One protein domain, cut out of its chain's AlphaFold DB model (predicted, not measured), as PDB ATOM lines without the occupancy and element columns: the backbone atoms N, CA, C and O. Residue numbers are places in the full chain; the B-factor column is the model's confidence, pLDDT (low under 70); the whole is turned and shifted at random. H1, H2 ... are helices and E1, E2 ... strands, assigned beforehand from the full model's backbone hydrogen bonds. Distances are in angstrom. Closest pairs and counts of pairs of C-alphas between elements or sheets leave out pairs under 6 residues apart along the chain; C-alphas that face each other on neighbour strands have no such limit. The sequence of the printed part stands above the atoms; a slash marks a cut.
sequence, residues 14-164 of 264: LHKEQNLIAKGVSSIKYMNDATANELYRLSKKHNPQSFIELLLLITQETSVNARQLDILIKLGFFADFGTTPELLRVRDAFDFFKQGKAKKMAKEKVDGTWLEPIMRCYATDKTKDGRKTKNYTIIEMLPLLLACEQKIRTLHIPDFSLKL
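AT A GLANCE: This is residues 14 to 164 of the 264 residues of an uncharacterized protein of Clostridiales bacterium (UniProt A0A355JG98). A small sheet, E2, E4 and E3, makes one end of an elongated domain, and beside it a helical body has H2, H4 and H6 at its core, with H1 packed on H2 and H3 on H4. H5 packs on H6 where the body meets the sheet, and at the opposite end residues 15 to 21 stick out. The printed part has 151 residues with six named helices and four named strands, in the order E1 H1 H2 H3 H4 E2 H5 E3 E4 H6; the sheet is antiparallel, and the class is mixed, helices and strands. The whole is only just loose, close to compact, with a radius of gyration of the C-alphas of 18.1 A and spans of 62 by 32 by 28 A.

HOW THE PARTS SIT: In the sheet, E4, residues 132 to 138, is the inner strand between the edge strands E2, residues 104 to 106, and E3, residues 123 to 126. E2 and E4 are antiparallel, with N 105 and O 136 within hydrogen-bond range at 2.9 A. E3 and E4 form a hairpin, with N 133 and O 125 at 2.8 A. E2, H5, residues 116 to 122, and E3 make a split strand-helix-strand unit, two strands running the same way with a helix between them in the chain and E4 between them in the sheet; its crossover is right-handed. H5 only grazes the sheet, with its residues 119 to 122. H5 touches H6, residues 141 to 153, closest at the C-alphas of Tyr 122 and Leu 144, 5.8 A. H6 touches H4, residues 84 to 96, at a shallow tilt of 30 degrees, opposite ways; their closest C-alphas are those of Val 90 and Glu 149, 5.6 A. H2, residues 51 to 61, touches H4 at a steep tilt of 58 degrees, with the C-alphas of Ile 52 and Phe 94 closest at 7.2 A. H6 touches H2 with its residues 145 to 149 alone, and the C-alphas of Ile 52 and Leu 146 are the closest, 6.5 A apart. H1, residues 33 to 45, touches H2 with residues 38 to 42 alone, the C-alphas of Leu 39 and Ile 58 being closest at 7.4 A. H3, residues 66 to 74, and H4 form a helical hairpin, with the C-alphas of Ile 73 and Thr 84 closest at 5.8 A. Every O i to N i+4 pair is within hydrogen-bond range in H1, H2, H3, H4 and H6, and 2 of 3 are in H5.

IN THESE COORDINATES: E4 runs 14.3 A from C-alpha 132 at (118.374, 75.163, 316.343). H6 is 18.7 A long and ends at C-alpha 153, (149.258, 67.116, 316.038); H1 is 18.3 A and H4 18.2 A. E1, residues 20 to 22, begins at C-alpha 20, (168.023, 50.085, 299.641), and pairs with no named strand, though residues 14 to 15 pair antiparallel with residues 20 to 21.

THE WHOLE: The two C-alphas farthest apart, those of Asn 19 and Asp 129, are 63.9 A apart. The printed part has no cut, and no link is long. Mean pLDDT of the printed part is 91.1; residues 14 to 23 are under 70.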
ATOM      1  N   LEU A  14     164.454  46.165 295.434       49.50
ATOM      2  CA  LEU A  14     165.741  46.844 295.372       49.50
ATOM      3  C   LEU A  14     165.556  48.222 294.731       49.50
ATOM      4  O   LEU A  14     165.310  48.333 293.530       49.50
ATOM      5  N   HIS A  15     165.740  49.270 295.523       60.47
ATOM      6  CA  HIS A  15     165.848  50.649 295.056       60.47
ATOM      7  C   HIS A  15     167.319  50.944 294.770       60.47
ATOM      8  O   HIS A  15     168.073  51.312 295.672       60.47
ATOM      9  N   LYS A  16     167.747  50.726 293.517       56.59
ATOM     10  CA  LYS A  16     169.160  50.829 293.096       56.59
ATOM     11  C   LYS A  16     169.754  52.223 293.318       56.59
ATOM     12  O   LYS A  16     170.904  52.320 293.723       56.59
ATOM     13  N   GLU A  17     168.963  53.276 293.126       60.62
ATOM     14  CA  GLU A  17     169.391  54.671 293.320       60.62
ATOM     15  C   GLU A  17     169.705  55.000 294.788       60.62
ATOM     16  O   GLU A  17     170.556  55.835 295.072       60.62
ATOM     17  N   GLN A  18     169.051  54.309 295.726       45.84
ATOM     18  CA  GLN A  18     169.187  54.525 297.173       45.84
ATOM     19  C   GLN A  18     169.972  53.399 297.865       45.84
ATOM     20  O   GLN A  18     170.120  53.402 299.086       45.84
ATOM     21  N   ASN A  19     170.442  52.411 297.092       54.00
ATOM     22  CA  ASN A  19     171.071  51.178 297.565       54.00
ATOM     23  C   ASN A  19     170.279  50.491 298.702       54.00
ATOM     24  O   ASN A  19     170.840  50.026 299.697       54.00
ATOM     25  N   LEU A  20     168.945  50.470 298.572       49.03
ATOM     26  CA  LEU A  20     168.023  50.085 299.641       49.03
ATOM     27  C   LEU A  20     167.153  48.892 299.241       49.03
ATOM     28  O   LEU A  20     166.525  48.891 298.188       49.03
ATOM     29  N   ILE A  21     167.068  47.892 300.122       57.75
ATOM     30  CA  ILE A  21     166.122  46.778 299.989       57.75
ATOM     31  C   ILE A  21     164.942  47.023 300.940       57.75
ATOM     32  O   ILE A  21     165.075  46.930 302.172       57.75
ATOM     33  N   ALA A  22     163.786  47.348 300.362       59.31
ATOM     34  CA  ALA A  22     162.517  47.456 301.075       59.31
ATOM     35  C   ALA A  22     161.879  46.066 301.183       59.31
ATOM     36  O   ALA A  22     161.839  45.325 300.200       59.31
ATOM     37  N   LYS A  23     161.420  45.689 302.380       67.38
ATOM     38  CA  LYS A  23     160.787  44.384 302.611       67.38
ATOM     39  C   LYS A  23     159.364  44.372 302.059       67.38
ATOM     40  O   LYS A  23     158.667  45.380 302.126       67.38
ATOM     41  N   GLY A  24     158.952  43.223 301.532       71.19
ATOM     42  CA  GLY A  24     157.617  43.034 300.977       71.19
ATOM     43  C   GLY A  24     156.526  43.169 302.037       71.19
ATOM     44  O   GLY A  24     156.633  42.606 303.126       71.19
ATOM     45  N   VAL A  25     155.461  43.895 301.718       74.44
ATOM     46  CA  VAL A  25     154.265  44.059 302.557       74.44
ATOM     47  C   VAL A  25     153.515  42.727 302.709       74.44
ATOM     48  O   VAL A  25     152.840  42.531 303.712       74.44
ATOM     49  N   SER A  26     153.693  41.774 301.786       72.19
ATOM     50  CA  SER A  26     153.109  40.427 301.891       72.19
ATOM     51  C   SER A  26     153.713  39.572 303.007       72.19
ATOM     52  O   SER A  26     153.067  38.653 303.502       72.19
ATOM     53  N   SER A  27     154.926  39.904 303.467       76.69
ATOM     54  CA  SER A  27     155.563  39.232 304.610       76.69
ATOM     55  C   SER A  27     154.934  39.594 305.962       76.69
ATOM     56  O   SER A  27     155.270  38.996 306.982       76.69
ATOM     57  N   ILE A  28     154.019  40.568 305.980       84.00
ATOM     58  CA  ILE A  28     153.294  40.993 307.172       84.00
ATOM     59  C   ILE A  28     152.103  40.055 307.396       84.00
ATOM     60  O   ILE A  28     151.259  39.857 306.519       84.00
ATOM     61  N   LYS A  29     151.974  39.523 308.611       84.06
ATOM     62  CA  LYS A  29     150.823  38.719 309.030       84.06
ATOM     63  C   LYS A  29     149.516  39.477 308.762       84.06
ATOM     64  O   LYS A  29     149.374  40.628 309.164       84.06
ATOM     65  N   TYR A  30     148.542  38.801 308.147       86.50
ATOM     66  CA  TYR A  30     147.230  39.344 307.741       86.50
ATOM     67  C   TYR A  30     147.232  40.300 306.529       86.50
ATOM     68  O   TYR A  30     146.176  40.844 306.189       86.50
ATOM     69  N   MET A  31     148.365  40.471 305.846       87.19
ATOM     70  CA  MET A  31     148.438  41.167 304.557       87.19
ATOM     71  C   MET A  31     148.400  40.176 303.392       87.19
ATOM     72  O   MET A  31     148.727  39.002 303.548       87.19
ATOM     73  N   ASN A  32     147.976  40.650 302.221       85.19
ATOM     74  CA  ASN A  32     148.000  39.880 300.979       85.19
ATOM     75  C   ASN A  32     148.675  40.691 299.860       85.19
ATOM     76  O   ASN A  32     148.816  41.913 299.964       85.19
ATOM     77  N   ASP A  33     149.073  40.019 298.782       85.06
ATOM     78  CA  ASP A  33     149.794  40.655 297.669       85.06
ATOM     79  C   ASP A  33     148.962  41.737 296.966       85.06
ATOM     80  O   ASP A  33     149.496  42.760 296.534       85.06
ATOM     81  N   ALA A  34     147.640  41.552 296.884       88.88
ATOM     82  CA  ALA A  34     146.736  42.512 296.257       88.88
ATOM     83  C   ALA A  34     146.774  43.871 296.975       88.88
ATOM     84  O   ALA A  34     147.120  44.882 296.364       88.88
ATOM     85  N   THR A  35     146.531  43.879 298.289       88.19
ATOM     86  CA  THR A  35     146.559  45.092 299.124       88.19
ATOM     87  C   THR A  35     147.935  45.757 299.135       88.19
ATOM     88  O   THR A  35     148.036  46.982 299.063       88.19
ATOM     89  N   ALA A  36     149.011  44.964 299.153       84.44
ATOM     90  CA  ALA A  36     150.380  45.460 299.038       84.44
ATOM     91  C   ALA A  36     150.620  46.224 297.723       84.44
ATOM     92  O   ALA A  36     151.168  47.330 297.720       84.44
ATOM     93  N   ASN A  37     150.195  45.645 296.600       88.38
ATOM     94  CA  ASN A  37     150.356  46.246 295.280       88.38
ATOM     95  C   ASN A  37     149.461  47.469 295.072       88.38
ATOM     96  O   ASN A  37     149.894  48.440 294.451       88.38
ATOM     97  N   GLU A  38     148.235  47.441 295.590       93.56
ATOM     98  CA  GLU A  38     147.312  48.577 295.569       93.56
ATOM     99  C   GLU A  38     147.903  49.784 296.299       93.56
ATOM    100  O   GLU A  38     148.004  50.856 295.704       93.56
ATOM    101  N   LEU A  39     148.398  49.600 297.530       93.12
ATOM    102  CA  LEU A  39     149.053  50.666 298.300       93.12
ATOM    103  C   LEU A  39     150.284  51.226 297.578       93.12
ATOM    104  O   LEU A  39     150.487  52.441 297.548       93.12
ATOM    105  N   TYR A  40     151.092  50.363 296.956       90.81
ATOM    106  CA  TYR A  40     152.229  50.831 296.170       90.81
ATOM    107  C   TYR A  40     151.784  51.654 294.954       90.81
ATOM    108  O   TYR A  40     152.321  52.736 294.724       90.81
ATOM    109  N   ARG A  41     150.802  51.189 294.174       92.94
ATOM    110  CA  ARG A  41     150.277  51.945 293.019       92.94
ATOM    111  C   ARG A  41     149.701  53.289 293.455       92.94
ATOM    112  O   ARG A  41     150.012  54.302 292.832       92.94
ATOM    113  N   LEU A  42     148.946  53.305 294.552       95.06
ATOM    114  CA  LEU A  42     148.371  54.511 295.142       95.06
ATOM    115  C   LEU A  42     149.464  55.539 295.466       95.06
ATOM    116  O   LEU A  42     149.346  56.695 295.069       95.06
ATOM    117  N   SER A  43     150.585  55.092 296.043       92.88
ATOM    118  CA  SER A  43     151.741  55.950 296.349       92.88
ATOM    119  C   SER A  43     152.485  56.516 295.135       92.88
ATOM    120  O   SER A  43     153.251  57.464 295.274       92.88
ATOM    121  N   LYS A  44     152.324  55.917 293.947       92.88
ATOM    122  CA  LYS A  44     152.924  56.421 292.697       92.88
ATOM    123  C   LYS A  44     151.978  57.314 291.916       92.88
ATOM    124  O   LYS A  44     152.435  58.140 291.136       92.88
ATOM    125  N   LYS A  45     150.677  57.129 292.118       95.25
ATOM    126  CA  LYS A  45     149.630  57.909 291.467       95.25
ATOM    127  C   LYS A  45     149.366  59.229 292.189       95.25
ATOM    128  O   LYS A  45     149.084  60.224 291.533       95.25
ATOM    129  N   HIS A  46     149.461  59.231 293.517       95.38
ATOM    130  CA  HIS A  46     149.047  60.348 294.360       95.38
ATOM    131  C   HIS A  46     150.157  60.804 295.301       95.38
ATOM    132  O   HIS A  46     150.987  60.006 295.730       95.38
ATOM    133  N   ASN A  47     150.116  62.085 295.673       93.44
ATOM    134  CA  ASN A  47     151.015  62.691 296.654       93.44
ATOM    135  C   ASN A  47     150.204  63.417 297.749       93.44
ATOM    136  O   ASN A  47     150.132  64.649 297.732       93.44
ATOM    137  N   PRO A  48     149.523  62.677 298.645       95.81
ATOM    138  CA  PRO A  48     148.686  63.278 299.682       95.81
ATOM    139  C   PRO A  48     149.533  64.104 300.657       95.81
ATOM    140  O   PRO A  48     150.617  63.683 301.054       95.81
ATOM    141  N   GLN A  49     149.026  65.271 301.051       95.44
ATOM    142  CA  GLN A  49     149.728  66.209 301.938       95.44
ATOM    143  C   GLN A  49     149.402  65.980 303.422       95.44
ATOM    144  O   GLN A  49     150.069  66.516 304.308       95.44
ATOM    145  N   SER A  50     148.382  65.170 303.704       97.81
ATOM    146  CA  SER A  50     147.907  64.845 305.049       97.81
ATOM    147  C   SER A  50     147.604  63.357 305.185       97.81
ATOM    148  O   SER A  50     147.390  62.652 304.191       97.81
ATOM    149  N   PHE A  51     147.564  62.858 306.424       98.38
ATOM    150  CA  PHE A  51     147.186  61.465 306.640       98.38
ATOM    151  C   PHE A  51     145.707  61.238 306.324       98.38
ATOM    152  O   PHE A  51     145.354  60.195 305.781       98.38
ATOM    153  N   ILE A  52     144.841  62.223 306.583       98.44
ATOM    154  CA  ILE A  52     143.423  62.185 306.201       98.44
ATOM    155  C   ILE A  52     143.235  62.016 304.691       98.44
ATOM    156  O   ILE A  52     142.427  61.185 304.274       98.44
ATOM    157  N   GLU A  53     143.973  62.759 303.862       98.25
ATOM    158  CA  GLU A  53     143.921  62.581 302.406       98.25
ATOM    159  C   GLU A  53     144.337  61.167 302.005       98.25
ATOM    160  O   GLU A  53     143.657  60.527 301.201       98.25
ATOM    161  N   LEU A  54     145.407  60.644 302.611       98.31
ATOM    162  CA  LEU A  54     145.829  59.270 302.370       98.31
ATOM    163  C   LEU A  54     144.746  58.260 302.782       98.31
ATOM    164  O   LEU A  54     144.456  57.339 302.023       98.31
ATOM    165  N   LEU A  55     144.109  58.429 303.944       98.44
ATOM    166  CA  LEU A  55     143.033  57.550 304.414       98.44
ATOM    167  C   LEU A  55     141.814  57.564 303.480       98.44
ATOM    168  O   LEU A  55     141.220  56.511 303.223       98.44
ATOM    169  N   LEU A  56     141.459  58.731 302.936       98.06
ATOM    170  CA  LEU A  56     140.403  58.860 301.930       98.06
ATOM    171  C   LEU A  56     140.759  58.092 300.654       98.06
ATOM    172  O   LEU A  56     139.944  57.297 300.187       98.06
ATOM    173  N   LEU A  57     141.978  58.270 300.137       98.00
ATOM    174  CA  LEU A  57     142.458  57.550 298.955       98.00
ATOM    175  C   LEU A  57     142.477  56.035 299.188       98.00
ATOM    176  O   LEU A  57     141.985  55.285 298.349       98.00
ATOM    177  N   ILE A  58     142.979  55.575 300.339       97.44
ATOM    178  CA  ILE A  58     142.987  54.150 300.709       97.44
ATOM    179  C   ILE A  58     141.561  53.587 300.694       97.44
ATOM    180  O   ILE A  58     141.331  52.522 300.127       97.44
ATOM    181  N   THR A  59     140.599  54.319 301.261       96.50
ATOM    182  CA  THR A  59     139.185  53.906 301.319       96.50
ATOM    183  C   THR A  59     138.526  53.851 299.935       96.50
ATOM    184  O   THR A  59     137.584  53.087 299.731       96.50
ATOM    185  N   GLN A  60     138.972  54.687 298.997       95.69
ATOM    186  CA  GLN A  60     138.364  54.829 297.670       95.69
ATOM    187  C   GLN A  60     138.996  53.919 296.614       95.69
ATOM    188  O   GLN A  60     138.297  53.460 295.716       95.69
ATOM    189  N   GLU A  61     140.304  53.676 296.702       96.81
ATOM    190  CA  GLU A  61     141.085  53.061 295.623       96.81
ATOM    191  C   GLU A  61     141.745  51.732 296.011       96.81
ATOM    192  O   GLU A  61     142.471  51.156 295.199       96.81
ATOM    193  N   THR A  62     141.523  51.225 297.228       96.19
ATOM    194  CA  THR A  62     142.124  49.959 297.676       96.19
ATOM    195  C   THR A  62     141.127  49.058 298.393       96.19
ATOM    196  O   THR A  62     140.070  49.489 298.850       96.19
ATOM    197  N   SER A  63     141.505  47.792 298.531       95.12
ATOM    198  CA  SER A  63     140.795  46.766 299.297       95.12
ATOM    199  C   SER A  63     141.288  46.639 300.749       95.12
ATOM    200  O   SER A  63     140.890  45.712 301.462       95.12
ATOM    201  N   VAL A  64     142.147  47.558 301.209       95.38
ATOM    202  CA  VAL A  64     142.720  47.536 302.562       95.38
ATOM    203  C   VAL A  64     141.616  47.707 303.603       95.38
ATOM    204  O   VAL A  64     140.933  48.728 303.656       95.38
ATOM    205  N   ASN A  65     141.464  46.713 304.477       94.44
ATOM    206  CA  ASN A  65     140.466  46.759 305.544       94.44
ATOM    207  C   ASN A  65     140.999  47.413 306.834       94.44
ATOM    208  O   ASN A  65     142.199  47.631 307.013       94.44
ATOM    209  N   ALA A  66     140.096  47.680 307.783       94.00
ATOM    210  CA  ALA A  66     140.424  48.364 309.034       94.00
ATOM    211  C   ALA A  66     141.516  47.655 309.859       94.00
ATOM    212  O   ALA A  66     142.349  48.331 310.463       94.00
ATOM    213  N   ARG A  67     141.536  46.314 309.881       94.75
ATOM    214  CA  ARG A  67     142.550  45.531 310.607       94.75
ATOM    215  C   ARG A  67     143.920  45.666 309.951       94.75
ATOM    216  O   ARG A  67     144.910  45.853 310.649       94.75
ATOM    217  N   GLN A  68     143.972  45.576 308.627       95.38
ATOM    218  CA  GLN A  68     145.207  45.737 307.863       95.38
ATOM    219  C   GLN A  68     145.785  47.139 308.047       95.38
ATOM    220  O   GLN A  68     146.965  47.284 308.352       95.38
ATOM    221  N   LEU A  69     144.937  48.166 307.957       96.44
ATOM    222  CA  LEU A  69     145.337  49.549 308.191       96.44
ATOM    223  C   LEU A  69     145.917  49.755 309.603       96.44
ATOM    224  O   LEU A  69     146.969  50.372 309.741       96.44
ATOM    225  N   ASP A  70     145.275  49.203 310.636       96.25
ATOM    226  CA  ASP A  70     145.762  49.269 312.023       96.25
ATOM    227  C   ASP A  70     147.149  48.628 312.183       96.25
ATOM    228  O   ASP A  70     148.045  49.222 312.785       96.25
ATOM    229  N   ILE A  71     147.357  47.451 311.583       95.31
ATOM    230  CA  ILE A  71     148.655  46.761 311.583       95.31
ATOM    231  C   ILE A  71     149.724  47.620 310.901       95.31
ATOM    232  O   ILE A  71     150.806  47.808 311.458       95.31
ATOM    233  N   LEU A  72     149.427  48.184 309.728       95.38
ATOM    234  CA  LEU A  72     150.364  49.033 308.990       95.38
ATOM    235  C   LEU A  72     150.761  50.276 309.801       95.38
ATOM    236  O   LEU A  72     151.949  50.584 309.907       95.38
ATOM    237  N   ILE A  73     149.799  50.948 310.445       96.62
ATOM    238  CA  ILE A  73     150.082  52.092 311.327       96.62
ATOM    239  C   ILE A  73     150.971  51.663 312.508       96.62
ATOM    240  O   ILE A  73     151.974  52.320 312.802       96.62
ATOM    241  N   LYS A  74     150.655  50.532 313.156       95.38
ATOM    242  CA  LYS A  74     151.409  49.987 314.303       95.38
ATOM    243  C   LYS A  74     152.827  49.539 313.965       95.38
ATOM    244  O   LYS A  74     153.690  49.541 314.845       95.38
ATOM    245  N   LEU A  75     153.067  49.171 312.709       92.81
ATOM    246  CA  LEU A  75     154.389  48.848 312.177       92.81
ATOM    247  C   LEU A  75     155.190  50.082 311.747       92.81
ATOM    248  O   LEU A  75     156.359  49.943 311.392       92.81
ATOM    249  N   GLY A  76     154.588  51.274 311.793       92.31
ATOM    250  CA  GLY A  76     155.218  52.514 311.349       92.31
ATOM    251  C   GLY A  76     155.291  52.645 309.827       92.31
ATOM    252  O   GLY A  76     156.103  53.415 309.328       92.31
ATOM    253  N   PHE A  77     154.447  51.925 309.080       93.44
ATOM    254  CA  PHE A  77     154.449  51.935 307.612       93.44
ATOM    255  C   PHE A  77     154.218  53.334 307.020       93.44
ATOM    256  O   PHE A  77     154.690  53.631 305.928       93.44
ATOM    257  N   PHE A  78     153.510  54.197 307.750       95.44
ATOM    258  CA  PHE A  78     153.157  55.560 307.348       95.44
ATOM    259  C   PHE A  78     153.964  56.629 308.106       95.44
ATOM    260  O   PHE A  78     153.457  57.724 308.326       95.44
ATOM    261  N   ALA A  79     155.196  56.323 308.532       92.69
ATOM    262  CA  ALA A  79     156.000  57.216 309.378       92.69
ATOM    263  C   ALA A  79     156.239  58.620 308.782       92.69
ATOM    264  O   ALA A  79     156.466  59.560 309.538       92.69
ATOM    265  N   ASP A  80     156.124  58.782 307.459       93.44
ATOM    266  CA  ASP A  80     156.226  60.088 306.788       93.44
ATOM    267  C   ASP A  80     155.077  61.049 307.157       93.44
ATOM    268  O   ASP A  80     155.213  62.260 307.001       93.44
ATOM    269  N   PHE A  81     153.952  60.535 307.671       96.00
ATOM    270  CA  PHE A  81     152.780  61.336 308.047       96.00
ATOM    271  C   PHE A  81     152.723  61.685 309.540       96.00
ATOM    272  O   PHE A  81     151.951  62.565 309.927       96.00
ATOM    273  N   GLY A  82     153.500  61.004 310.386       94.06
ATOM    274  CA  GLY A  82     153.488  61.207 311.834       94.06
ATOM    275  C   GLY A  82     153.857  59.960 312.631       94.06
ATOM    276  O   GLY A  82     154.173  58.901 312.081       94.06
ATOM    277  N   THR A  83     153.815  60.083 313.957       94.50
ATOM    278  CA  THR A  83     154.100  58.961 314.861       94.50
ATOM    279  C   THR A  83     152.923  57.991 314.940       94.50
ATOM    280  O   THR A  83     151.766  58.367 314.752       94.50
ATOM    281  N   THR A  84     153.187  56.724 315.265       95.25
ATOM    282  CA  THR A  84     152.136  55.697 315.356       95.25
ATOM    283  C   THR A  84     150.946  56.111 316.247       95.25
ATOM    284  O   THR A  84     149.814  55.963 315.788       95.25
ATOM    285  N   PRO A  85     151.130  56.654 317.470       96.69
ATOM    286  CA  PRO A  85     150.011  57.107 318.306       96.69
ATOM    287  C   PRO A  85     149.169  58.215 317.670       96.69
ATOM    288  O   PRO A  85     147.941  58.166 317.731       96.69
ATOM    289  N   GLU A  86     149.819  59.201 317.049       97.06
ATOM    290  CA  GLU A  86     149.130  60.303 316.374       97.06
ATOM    291  C   GLU A  86     148.290  59.773 315.216       97.06
ATOM    292  O   GLU A  86     147.101  60.078 315.129       97.06
ATOM    293  N   LEU A  87     148.871  58.918 314.371       98.12
ATOM    294  CA  LEU A  87     148.180  58.346 313.218       98.12
ATOM    295  C   LEU A  87     147.007  57.444 313.627       98.12
ATOM    296  O   LEU A  87     145.957  57.491 312.986       98.12
ATOM    297  N   LEU A  88     147.136  56.676 314.715       98.00
ATOM    298  CA  LEU A  88     146.011  55.924 315.283       98.00
ATOM    299  C   LEU A  88     144.890  56.867 315.733       98.00
ATOM    300  O   LEU A  88     143.726  56.622 315.429       98.00
ATOM    301  N   ARG A  89     145.229  57.988 316.379       97.69
ATOM    302  CA  ARG A  89     144.239  58.972 316.830       97.69
ATOM    303  C   ARG A  89     143.544  59.683 315.668       97.69
ATOM    304  O   ARG A  89     142.342  59.940 315.742       97.69
ATOM    305  N   VAL A  90     144.277  59.979 314.594       98.19
ATOM    306  CA  VAL A  90     143.713  60.526 313.349       98.19
ATOM    307  C   VAL A  90     142.773  59.510 312.704       98.19
ATOM    308  O   VAL A  90     141.666  59.868 312.310       98.19
ATOM    309  N   ARG A  91     143.168  58.234 312.655       98.12
ATOM    310  CA  ARG A  91     142.336  57.138 312.143       98.12
ATOM    311  C   ARG A  91     141.056  56.957 312.964       98.12
ATOM    312  O   ARG A  91     139.990  56.817 312.374       98.12
ATOM    313  N   ASP A  92     141.121  57.065 314.290       97.25
ATOM    314  CA  ASP A  92     139.931  57.038 315.152       97.25
ATOM    315  C   ASP A  92     138.978  58.207 314.856       97.25
ATOM    316  O   ASP A  92     137.762  58.021 314.788       97.25
ATOM    317  N   ALA A  93     139.511  59.419 314.653       97.00
ATOM    318  CA  ALA A  93     138.704  60.574 314.257       97.00
ATOM    319  C   ALA A  93     138.073  60.367 312.869       97.00
ATOM    320  O   ALA A  93     136.890  60.641 312.673       97.00
ATOM    321  N   PHE A  94     138.829  59.822 311.917       98.06
ATOM    322  CA  PHE A  94     138.334  59.492 310.584       98.06
ATOM    323  C   PHE A  94     137.171  58.485 310.629       98.06
ATOM    324  O   PHE A  94     136.124  58.714 310.014       98.06
ATOM    325  N   ASP A  95     137.306  57.415 311.416       97.06
ATOM    326  CA  ASP A  95     136.253  56.415 311.617       97.06
ATOM    327  C   ASP A  95     135.039  56.996 312.364       97.06
ATOM    328  O   ASP A  95     133.894  56.693 312.012       97.06
ATOM    329  N   PHE A  96     135.251  57.901 313.328       96.44
ATOM    330  CA  PHE A  96     134.174  58.623 314.015       96.44
ATOM    331  C   PHE A  96     133.283  59.411 313.039       96.44
ATOM    332  O   PHE A  96     132.058  59.430 313.188       96.44
ATOM    333  N   PHE A  97     133.873  59.971 311.977       97.56
ATOM    334  CA  PHE A  97     133.161  60.625 310.871       97.56
ATOM    335  C   PHE A  97     132.760  59.670 309.734       97.56
ATOM    336  O   PHE A  97     132.457  60.106 308.617       97.56
ATOM    337  N   LYS A  98     132.701  58.361 310.012       96.62
ATOM    338  CA  LYS A  98     132.334  57.307 309.056       96.62
ATOM    339  C   LYS A  98     133.169  57.377 307.778       96.62
ATOM    340  O   LYS A  98     132.616  57.292 306.680       96.62
ATOM    341  N   GLN A  99     134.477  57.587 307.924       96.56
ATOM    342  CA  GLN A  99     135.433  57.632 306.814       96.56
ATOM    343  C   GLN A  99     135.079  58.720 305.786       96.56
ATOM    344  O   GLN A  99     135.071  58.495 304.577       96.56
ATOM    345  N   GLY A 100     134.673  59.891 306.286       95.94
ATOM    346  CA  GLY A 100     134.259  61.035 305.470       95.94
ATOM    347  C   GLY A 100     132.826  60.966 304.926       95.94
ATOM    348  O   GLY A 100     132.421  61.836 304.160       95.94
ATOM    349  N   LYS A 101     132.024  59.961 305.307       96.50
ATOM    350  CA  LYS A 101     130.646  59.789 304.802       96.50
ATOM    351  C   LYS A 101     129.569  60.348 305.736       96.50
ATOM    352  O   LYS A 101     128.389  60.362 305.373       96.50
ATOM    353  N   ALA A 102     129.919  60.777 306.950       96.69
ATOM    354  CA  ALA A 102     128.946  61.349 307.877       96.69
ATOM    355  C   ALA A 102     128.361  62.669 307.337       96.69
ATOM    356  O   ALA A 102     129.086  63.575 306.950       96.69
ATOM    357  N   LYS A 103     127.029  62.798 307.339       96.06
ATOM    358  CA  LYS A 103     126.334  64.050 306.961       96.06
ATOM    359  C   LYS A 103     125.854  64.855 308.167       96.06
ATOM    360  O   LYS A 103     125.662  66.064 308.085       96.06
ATOM    361  N   LYS A 104     125.605  64.166 309.281       95.75
ATOM    362  CA  LYS A 104     125.072  64.735 310.518       95.75
ATOM    363  C   LYS A 104     125.735  64.094 311.724       95.75
ATOM    364  O   LYS A 104     126.055  62.907 311.669       95.75
ATOM    365  N   MET A 105     125.865  64.862 312.800       95.88
ATOM    366  CA  MET A 105     126.433  64.420 314.074       95.88
ATOM    367  C   MET A 105     125.588  64.924 315.240       95.88
ATOM    368  O   MET A 105     125.214  66.092 315.266       95.88
ATOM    369  N   ALA A 106     125.292  64.055 316.206       95.69
ATOM    370  CA  ALA A 106     124.551  64.439 317.404       95.69
ATOM    371  C   ALA A 106     125.373  65.410 318.260       95.69
ATOM    372  O   ALA A 106     126.554  65.157 318.501       95.69
ATOM    373  N   LYS A 107     124.735  66.483 318.739       95.00
ATOM    374  CA  LYS A 107     125.370  67.482 319.613       95.00
ATOM    375  C   LYS A 107     125.943  66.877 320.884       95.00
ATOM    376  O   LYS A 107     127.057  67.191 321.255       95.00
ATOM    377  N   GLU A 108     125.244  65.909 321.463       95.69
ATOM    378  CA  GLU A 108     125.682  65.169 322.654       95.69
ATOM    379  C   GLU A 108     127.054  64.488 322.491       95.69
ATOM    380  O   GLU A 108     127.729  64.225 323.479       95.69
ATOM    381  N   LYS A 109     127.489  64.197 321.254       94.94
ATOM    382  CA  LYS A 109     128.809  63.606 320.968       94.94
ATOM    383  C   LYS A 109     129.908  64.642 320.716       94.94
ATOM    384  O   LYS A 109     131.060  64.256 320.529       94.94
ATOM    385  N   VAL A 110     129.547  65.917 320.609       95.38
ATOM    386  CA  VAL A 110     130.418  67.008 320.157       95.38
ATOM    387  C   VAL A 110     130.549  68.066 321.245       95.38
ATOM    388  O   VAL A 110     131.671  68.421 321.599       95.38
ATOM    389  N   ASP A 111     129.427  68.545 321.772       95.75
ATOM    390  CA  ASP A 111     129.347  69.624 322.753       95.75
ATOM    391  C   ASP A 111     130.145  69.263 324.017       95.75
ATOM    392  O   ASP A 111     130.090  68.137 324.514       95.75
ATOM    393  N   GLY A 112     130.930  70.215 324.523       94.50
ATOM    394  CA  GLY A 112     131.809  70.041 325.681       94.50
ATOM    395  C   GLY A 112     133.091  69.250 325.403       94.50
ATOM    396  O   GLY A 112     133.899  69.060 326.311       94.50
ATOM    397  N   THR A 113     133.315  68.797 324.167       95.12
ATOM    398  CA  THR A 113     134.535  68.074 323.784       95.12
ATOM    399  C   THR A 113     135.506  68.970 323.013       95.12
ATOM    400  O   THR A 113     135.150  70.031 322.500       95.12
ATOM    401  N   TRP A 114     136.746  68.502 322.843       93.94
ATOM    402  CA  TRP A 114     137.758  69.167 322.010       93.94
ATOM    403  C   TRP A 114     137.323  69.368 320.547       93.94
ATOM    404  O   TRP A 114     137.924  70.175 319.839       93.94
ATOM    405  N   LEU A 115     136.309  68.624 320.097       95.56
ATOM    406  CA  LEU A 115     135.793  68.655 318.737       95.56
ATOM    407  C   LEU A 115     134.804  69.812 318.510       95.56
ATOM    408  O   LEU A 115     134.640  70.256 317.375       95.56
ATOM    409  N   GLU A 116     134.168  70.330 319.565       95.88
ATOM    410  CA  GLU A 116     133.145  71.376 319.450       95.88
ATOM    411  C   GLU A 116     133.631  72.635 318.706       95.88
ATOM    412  O   GLU A 116     132.945  73.057 317.769       95.88
ATOM    413  N   PRO A 117     134.808  73.219 319.023       96.31
ATOM    414  CA  PRO A 117     135.286  74.408 318.319       96.31
ATOM    415  C   PRO A 117     135.503  74.158 316.823       96.31
ATOM    416  O   PRO A 117     135.214  75.028 316.009       96.31
ATOM    417  N   ILE A 118     135.953  72.955 316.452       96.94
ATOM    418  CA  ILE A 118     136.181  72.565 315.055       96.94
ATOM    419  C   ILE A 118     134.840  72.386 314.337       96.94
ATOM    420  O   ILE A 118     134.652  72.905 313.237       96.94
ATOM    421  N   MET A 119     133.875  71.705 314.963       96.12
ATOM    422  CA  MET A 119     132.552  71.497 314.363       96.12
ATOM    423  C   MET A 119     131.831  72.804 314.073       96.12
ATOM    424  O   MET A 119     131.171  72.907 313.045       96.12
ATOM    425  N   ARG A 120     131.972  73.815 314.934       95.06
ATOM    426  CA  ARG A 120     131.350  75.130 314.722       95.06
ATOM    427  C   ARG A 120     131.876  75.860 313.480       95.06
ATOM    428  O   ARG A 120     131.148  76.691 312.946       95.06
ATOM    429  N   CYS A 121     133.086  75.549 313.012       96.56
ATOM    430  CA  CYS A 121     133.656  76.136 311.796       96.56
ATOM    431  C   CYS A 121     133.136  75.477 310.511       96.56
ATOM    432  O   CYS A 121     133.014  76.151 309.494       96.56
ATOM    433  N   TYR A 122     132.825  74.178 310.553       97.19
ATOM    434  CA  TYR A 122     132.565  73.372 309.347       97.19
ATOM    435  C   TYR A 122     131.188  72.695 309.327       97.19
ATOM    436  O   TYR A 122     130.883  71.880 308.448       97.19
ATOM    437  N   ALA A 123     130.337  73.007 310.300       95.69
ATOM    438  CA  ALA A 123     128.983  72.499 310.403       95.69
ATOM    439  C   ALA A 123     128.021  73.565 310.933       95.69
ATOM    440  O   ALA A 123     128.393  74.471 311.672       95.69
ATOM    441  N   THR A 124     126.744  73.414 310.590       94.19
ATOM    442  CA  THR A 124     125.656  74.248 311.113       94.19
ATOM    443  C   THR A 124     124.747  73.430 312.012       94.19
ATOM    444  O   THR A 124     124.464  72.263 311.742       94.19
ATOM    445  N   ASP A 125     124.251  74.041 313.078       92.56
ATOM    446  CA  ASP A 125     123.231  73.456 313.939       92.56
ATOM    447  C   ASP A 125     121.833  74.038 313.695       92.56
ATOM    448  O   ASP A 125     120.899  73.700 314.429       92.56
ATOM    449  N   LYS A 126     121.674  74.888 312.674       90.62
ATOM    450  CA  LYS A 126     120.417  75.560 312.330       90.62
ATOM    451  C   LYS A 126     119.775  74.975 311.072       90.62
ATOM    452  O   LYS A 126     120.462  74.546 310.148       90.62
ATOM    453  N   THR A 127     118.444  74.984 311.023       82.94
ATOM    454  CA  THR A 127     117.686  74.742 309.785       82.94
ATOM    455  C   THR A 127     117.784  75.940 308.836       82.94
ATOM    456  O   THR A 127     118.272  77.005 309.217       82.94
ATOM    457  N   LYS A 128     117.262  75.787 307.609       79.75
ATOM    458  CA  LYS A 128     117.106  76.897 306.652       79.75
ATOM    459  C   LYS A 128     116.325  78.079 307.250       79.75
ATOM    460  O   LYS A 128     116.652  79.220 306.962       79.75
ATOM    461  N   ASP A 129     115.389  77.798 308.157       83.81
ATOM    462  CA  ASP A 129     114.567  78.795 308.863       83.81
ATOM    463  C   ASP A 129     115.206  79.308 310.171       83.81
ATOM    464  O   ASP A 129     114.540  79.915 311.006       83.81
ATOM    465  N   GLY A 130     116.483  78.998 310.423       81.75
ATOM    466  CA  GLY A 130     117.225  79.480 311.592       81.75
ATOM    467  C   GLY A 130     116.946  78.751 312.914       81.75
ATOM    468  O   GLY A 130     117.554  79.094 313.932       81.75
ATOM    469  N   ARG A 131     116.086  77.722 312.934       85.56
ATOM    470  CA  ARG A 131     115.777  76.954 314.155       85.56
ATOM    471  C   ARG A 131     116.949  76.058 314.542       85.56
ATOM    472  O   ARG A 131     117.454  75.311 313.706       85.56
ATOM    473  N   LYS A 132     117.350  76.079 315.818       87.44
ATOM    474  CA  LYS A 132     118.374  75.163 316.343       87.44
ATOM    475  C   LYS A 132     117.877  73.720 316.312       87.44
ATOM    476  O   LYS A 132     116.738  73.430 316.665       87.44
ATOM    477  N   THR A 133     118.765  72.809 315.943       91.06
ATOM    478  CA  THR A 133     118.503  71.372 315.863       91.06
ATOM    479  C   THR A 133     119.362  70.596 316.863       91.06
ATOM    480  O   THR A 133     120.332  71.120 317.418       91.06
ATOM    481  N   LYS A 134     118.997  69.328 317.095       93.81
ATOM    482  CA  LYS A 134     119.731  68.396 317.970       93.81
ATOM    483  C   LYS A 134     121.037  67.866 317.357       93.81
ATOM    484  O   LYS A 134     121.802  67.187 318.034       93.81
ATOM    485  N   ASN A 135     121.287  68.141 316.076       95.25
ATOM    486  CA  ASN A 135     122.447  67.636 315.349       95.25
ATOM    487  C   ASN A 135     123.193  68.781 314.664       95.25
ATOM    488  O   ASN A 135     122.584  69.727 314.181       95.25
ATOM    489  N   TYR A 136     124.500  68.644 314.527       95.56
ATOM    490  CA  TYR A 136     125.254  69.366 313.517       95.56
ATOM    491  C   TYR A 136     124.988  68.746 312.146       95.56
ATOM    492  O   TYR A 136     124.981  67.523 312.003       95.56
ATOM    493  N   THR A 137     124.780  69.582 311.135       96.56
ATOM    494  CA  THR A 137     124.826  69.207 309.719       96.56
ATOM    495  C   THR A 137     126.167  69.658 309.168       96.56
ATOM    496  O   THR A 137     126.473  70.849 309.199       96.56
ATOM    497  N   ILE A 138     126.968  68.702 308.705       96.81
ATOM    498  CA  ILE A 138     128.321  68.958 308.207       96.81
ATOM    499  C   ILE A 138     128.215  69.631 306.840       96.81
ATOM    500  O   ILE A 138     127.531  69.115 305.957       96.81
ATOM    501  N   ILE A 139     128.871  70.780 306.693       96.00
ATOM    502  CA  ILE A 139     128.902  71.560 305.451       96.00
ATOM    503  C   ILE A 139     130.130  71.142 304.640       96.00
ATOM    504  O   ILE A 139     130.008  70.819 303.461       96.00
ATOM    505  N   GLU A 140     131.292  71.064 305.294       96.44
ATOM    506  CA  GLU A 140     132.575  70.771 304.650       96.44
ATOM    507  C   GLU A 140     133.312  69.644 305.384       96.44
ATOM    508  O   GLU A 140     133.934  69.851 306.422       96.44
ATOM    509  N   MET A 141     133.244  68.421 304.850       97.06
ATOM    510  CA  MET A 141     133.821  67.245 305.516       97.06
ATOM    511  C   MET A 141     135.353  67.214 305.480       97.06
ATOM    512  O   MET A 141     135.985  66.926 306.493       97.06
ATOM    513  N   LEU A 142     135.965  67.476 304.323       97.06
ATOM    514  CA  LEU A 142     137.421  67.384 304.191       97.06
ATOM    515  C   LEU A 142     138.141  68.432 305.068       97.06
ATOM    516  O   LEU A 142     138.966  68.019 305.883       97.06
ATOM    517  N   PRO A 143     137.801  69.737 305.013       98.06
ATOM    518  CA  PRO A 143     138.378  70.735 305.918       98.06
ATOM    519  C   PRO A 143     138.198  70.401 307.405       98.06
ATOM    520  O   PRO A 143     139.126  70.571 308.193       98.06
ATOM    521  N   LEU A 144     137.043  69.850 307.786       98.25
ATOM    522  CA  LEU A 144     136.768  69.400 309.150       98.25
ATOM    523  C   LEU A 144     137.721  68.287 309.600       98.25
ATOM    524  O   LEU A 144     138.264  68.350 310.705       98.25
ATOM    525  N   LEU A 145     137.936  67.272 308.760       98.38
ATOM    526  CA  LEU A 145     138.854  66.174 309.064       98.38
ATOM    527  C   LEU A 145     140.307  66.659 309.148       98.38
ATOM    528  O   LEU A 145     141.021  66.276 310.073       98.38
ATOM    529  N   LEU A 146     140.722  67.543 308.237       98.44
ATOM    530  CA  LEU A 146     142.052  68.160 308.262       98.44
ATOM    531  C   LEU A 146     142.268  68.984 309.539       98.44
ATOM    532  O   LEU A 146     143.320  68.881 310.169       98.44
ATOM    533  N   ALA A 147     141.258  69.738 309.982       98.25
ATOM    534  CA  ALA A 147     141.309  70.473 311.243       98.25
ATOM    535  C   ALA A 147     141.403  69.536 312.462       98.25
ATOM    536  O   ALA A 147     142.109  69.842 313.426       98.25
ATOM    537  N   CYS A 148     140.750  68.368 312.419       98.06
ATOM    538  CA  CYS A 148     140.912  67.338 313.449       98.06
ATOM    539  C   CYS A 148     142.346  66.797 313.482       98.06
ATOM    540  O   CYS A 148     142.939  66.721 314.559       98.06
ATOM    541  N   GLU A 149     142.922  66.460 312.324       98.19
ATOM    542  CA  GLU A 149     144.316  66.014 312.223       98.19
ATOM    543  C   GLU A 149     145.279  67.079 312.760       98.19
ATOM    544  O   GLU A 149     146.126  66.777 313.603       98.19
ATOM    545  N   GLN A 150     145.107  68.340 312.356       97.44
ATOM    546  CA  GLN A 150     145.919  69.449 312.854       97.44
ATOM    547  C   GLN A 150     145.811  69.581 314.376       97.44
ATOM    548  O   GLN A 150     146.832  69.695 315.056       97.44
ATOM    549  N   LYS A 151     144.596  69.508 314.937       97.25
ATOM    550  CA  LYS A 151     144.396  69.567 316.388       97.25
ATOM    551  C   LYS A 151     145.101  68.422 317.109       97.25
ATOM    552  O   LYS A 151     145.734  68.667 318.134       97.25
ATOM    553  N   ILE A 152     145.034  67.202 316.580       96.69
ATOM    554  CA  ILE A 152     145.720  66.035 317.151       96.69
ATOM    555  C   ILE A 152     147.236  66.252 317.165       96.69
ATOM    556  O   ILE A 152     147.860  66.006 318.194       96.69
ATOM    557  N   ARG A 153     147.819  66.797 316.090       94.81
ATOM    558  CA  ARG A 153     149.258  67.116 316.038       94.81
ATOM    559  C   ARG A 153     149.687  68.112 317.123       94.81
ATOM    560  O   ARG A 153     150.783  67.996 317.658       94.81
ATOM    561  N   THR A 154     148.820  69.053 317.512       95.62
ATOM    562  CA  THR A 154     149.140  69.995 318.609       95.62
ATOM    563  C   THR A 154     149.209  69.345 319.994       95.62
ATOM    564  O   THR A 154     149.669  69.981 320.937       95.62
ATOM    565  N   LEU A 155     148.747  68.099 320.144       93.00
ATOM    566  CA  LEU A 155     148.794  67.384 321.423       93.00
ATOM    567  C   LEU A 155     150.190  66.837 321.746       93.00
ATOM    568  O   LEU A 155     150.401  66.420 322.882       93.00
ATOM    569  N   HIS A 156     151.116  66.825 320.776       90.62
ATOM    570  CA  HIS A 156     152.486  66.322 320.937       90.62
ATOM    571  C   HIS A 156     152.532  64.948 321.620       90.62
ATOM    572  O   HIS A 156     153.228  64.743 322.616       90.62
ATOM    573  N   ILE A 157     151.730  64.014 321.099       91.81
ATOM    574  CA  ILE A 157     151.560  62.694 321.704       91.81
ATOM    575  C   ILE A 157     152.910  61.962 321.657       91.81
ATOM    576  O   ILE A 157     153.494  61.843 320.577       91.81
ATOM    577  N   PRO A 158     153.431  61.467 322.796       90.69
ATOM    578  CA  PRO A 158     154.692  60.744 322.801       90.69
ATOM    579  C   PRO A 158     154.566  59.455 321.989       90.69
ATOM    580  O   PRO A 158     153.577  58.730 322.098       90.69
ATOM    581  N   ASP A 159     155.592  59.167 321.193       90.62
ATOM    582  CA  ASP A 159     155.658  57.970 320.358       90.62
ATOM    583  C   ASP A 159     155.689  56.681 321.206       90.62
ATOM    584  O   ASP A 159     156.012  56.686 322.397       90.62
ATOM    585  N   PHE A 160     155.388  55.543 320.580       90.00
ATOM    586  CA  PHE A 160     155.485  54.240 321.222       90.00
ATOM    587  C   PHE A 160     156.894  53.969 321.745       90.00
ATOM    588  O   PHE A 160     157.902  54.208 321.072       90.00
ATOM    589  N   SER A 161     156.940  53.374 322.938       88.50
ATOM    590  CA  SER A 161     158.179  52.870 323.514       88.50
ATOM    591  C   SER A 161     158.822  51.833 322.590       88.50
ATOM    592  O   SER A 161     158.144  51.136 321.826       88.50
ATOM    593  N   LEU A 162     160.147  51.686 322.690       85.19
ATOM    594  CA  LEU A 162     160.882  50.663 321.937       85.19
ATOM    595  C   LEU A 162     160.290  49.265 322.183       85.19
ATOM    596  O   LEU A 162     160.177  48.487 321.242       85.19
ATOM    597  N   LYS A 163     159.808  48.998 323.407       84.06
ATOM    598  CA  LYS A 163     159.077  47.776 323.768       84.06
ATOM    599  C   LYS A 163     157.892  47.512 322.880       84.06
ATOM    600  O   LYS A 163     157.795  46.439 322.292       84.06
ATOM    601  N   LEU A 164     156.991  48.480 322.790       90.06
ATOM    602  CA  LEU A 164     155.760  48.281 322.052       90.06
ATOM    603  C   LEU A 164     156.042  48.148 320.552       90.06
ATOM    604  O   LEU A 164     155.440  47.312 319.885       90.06
TER     605      LEU A 164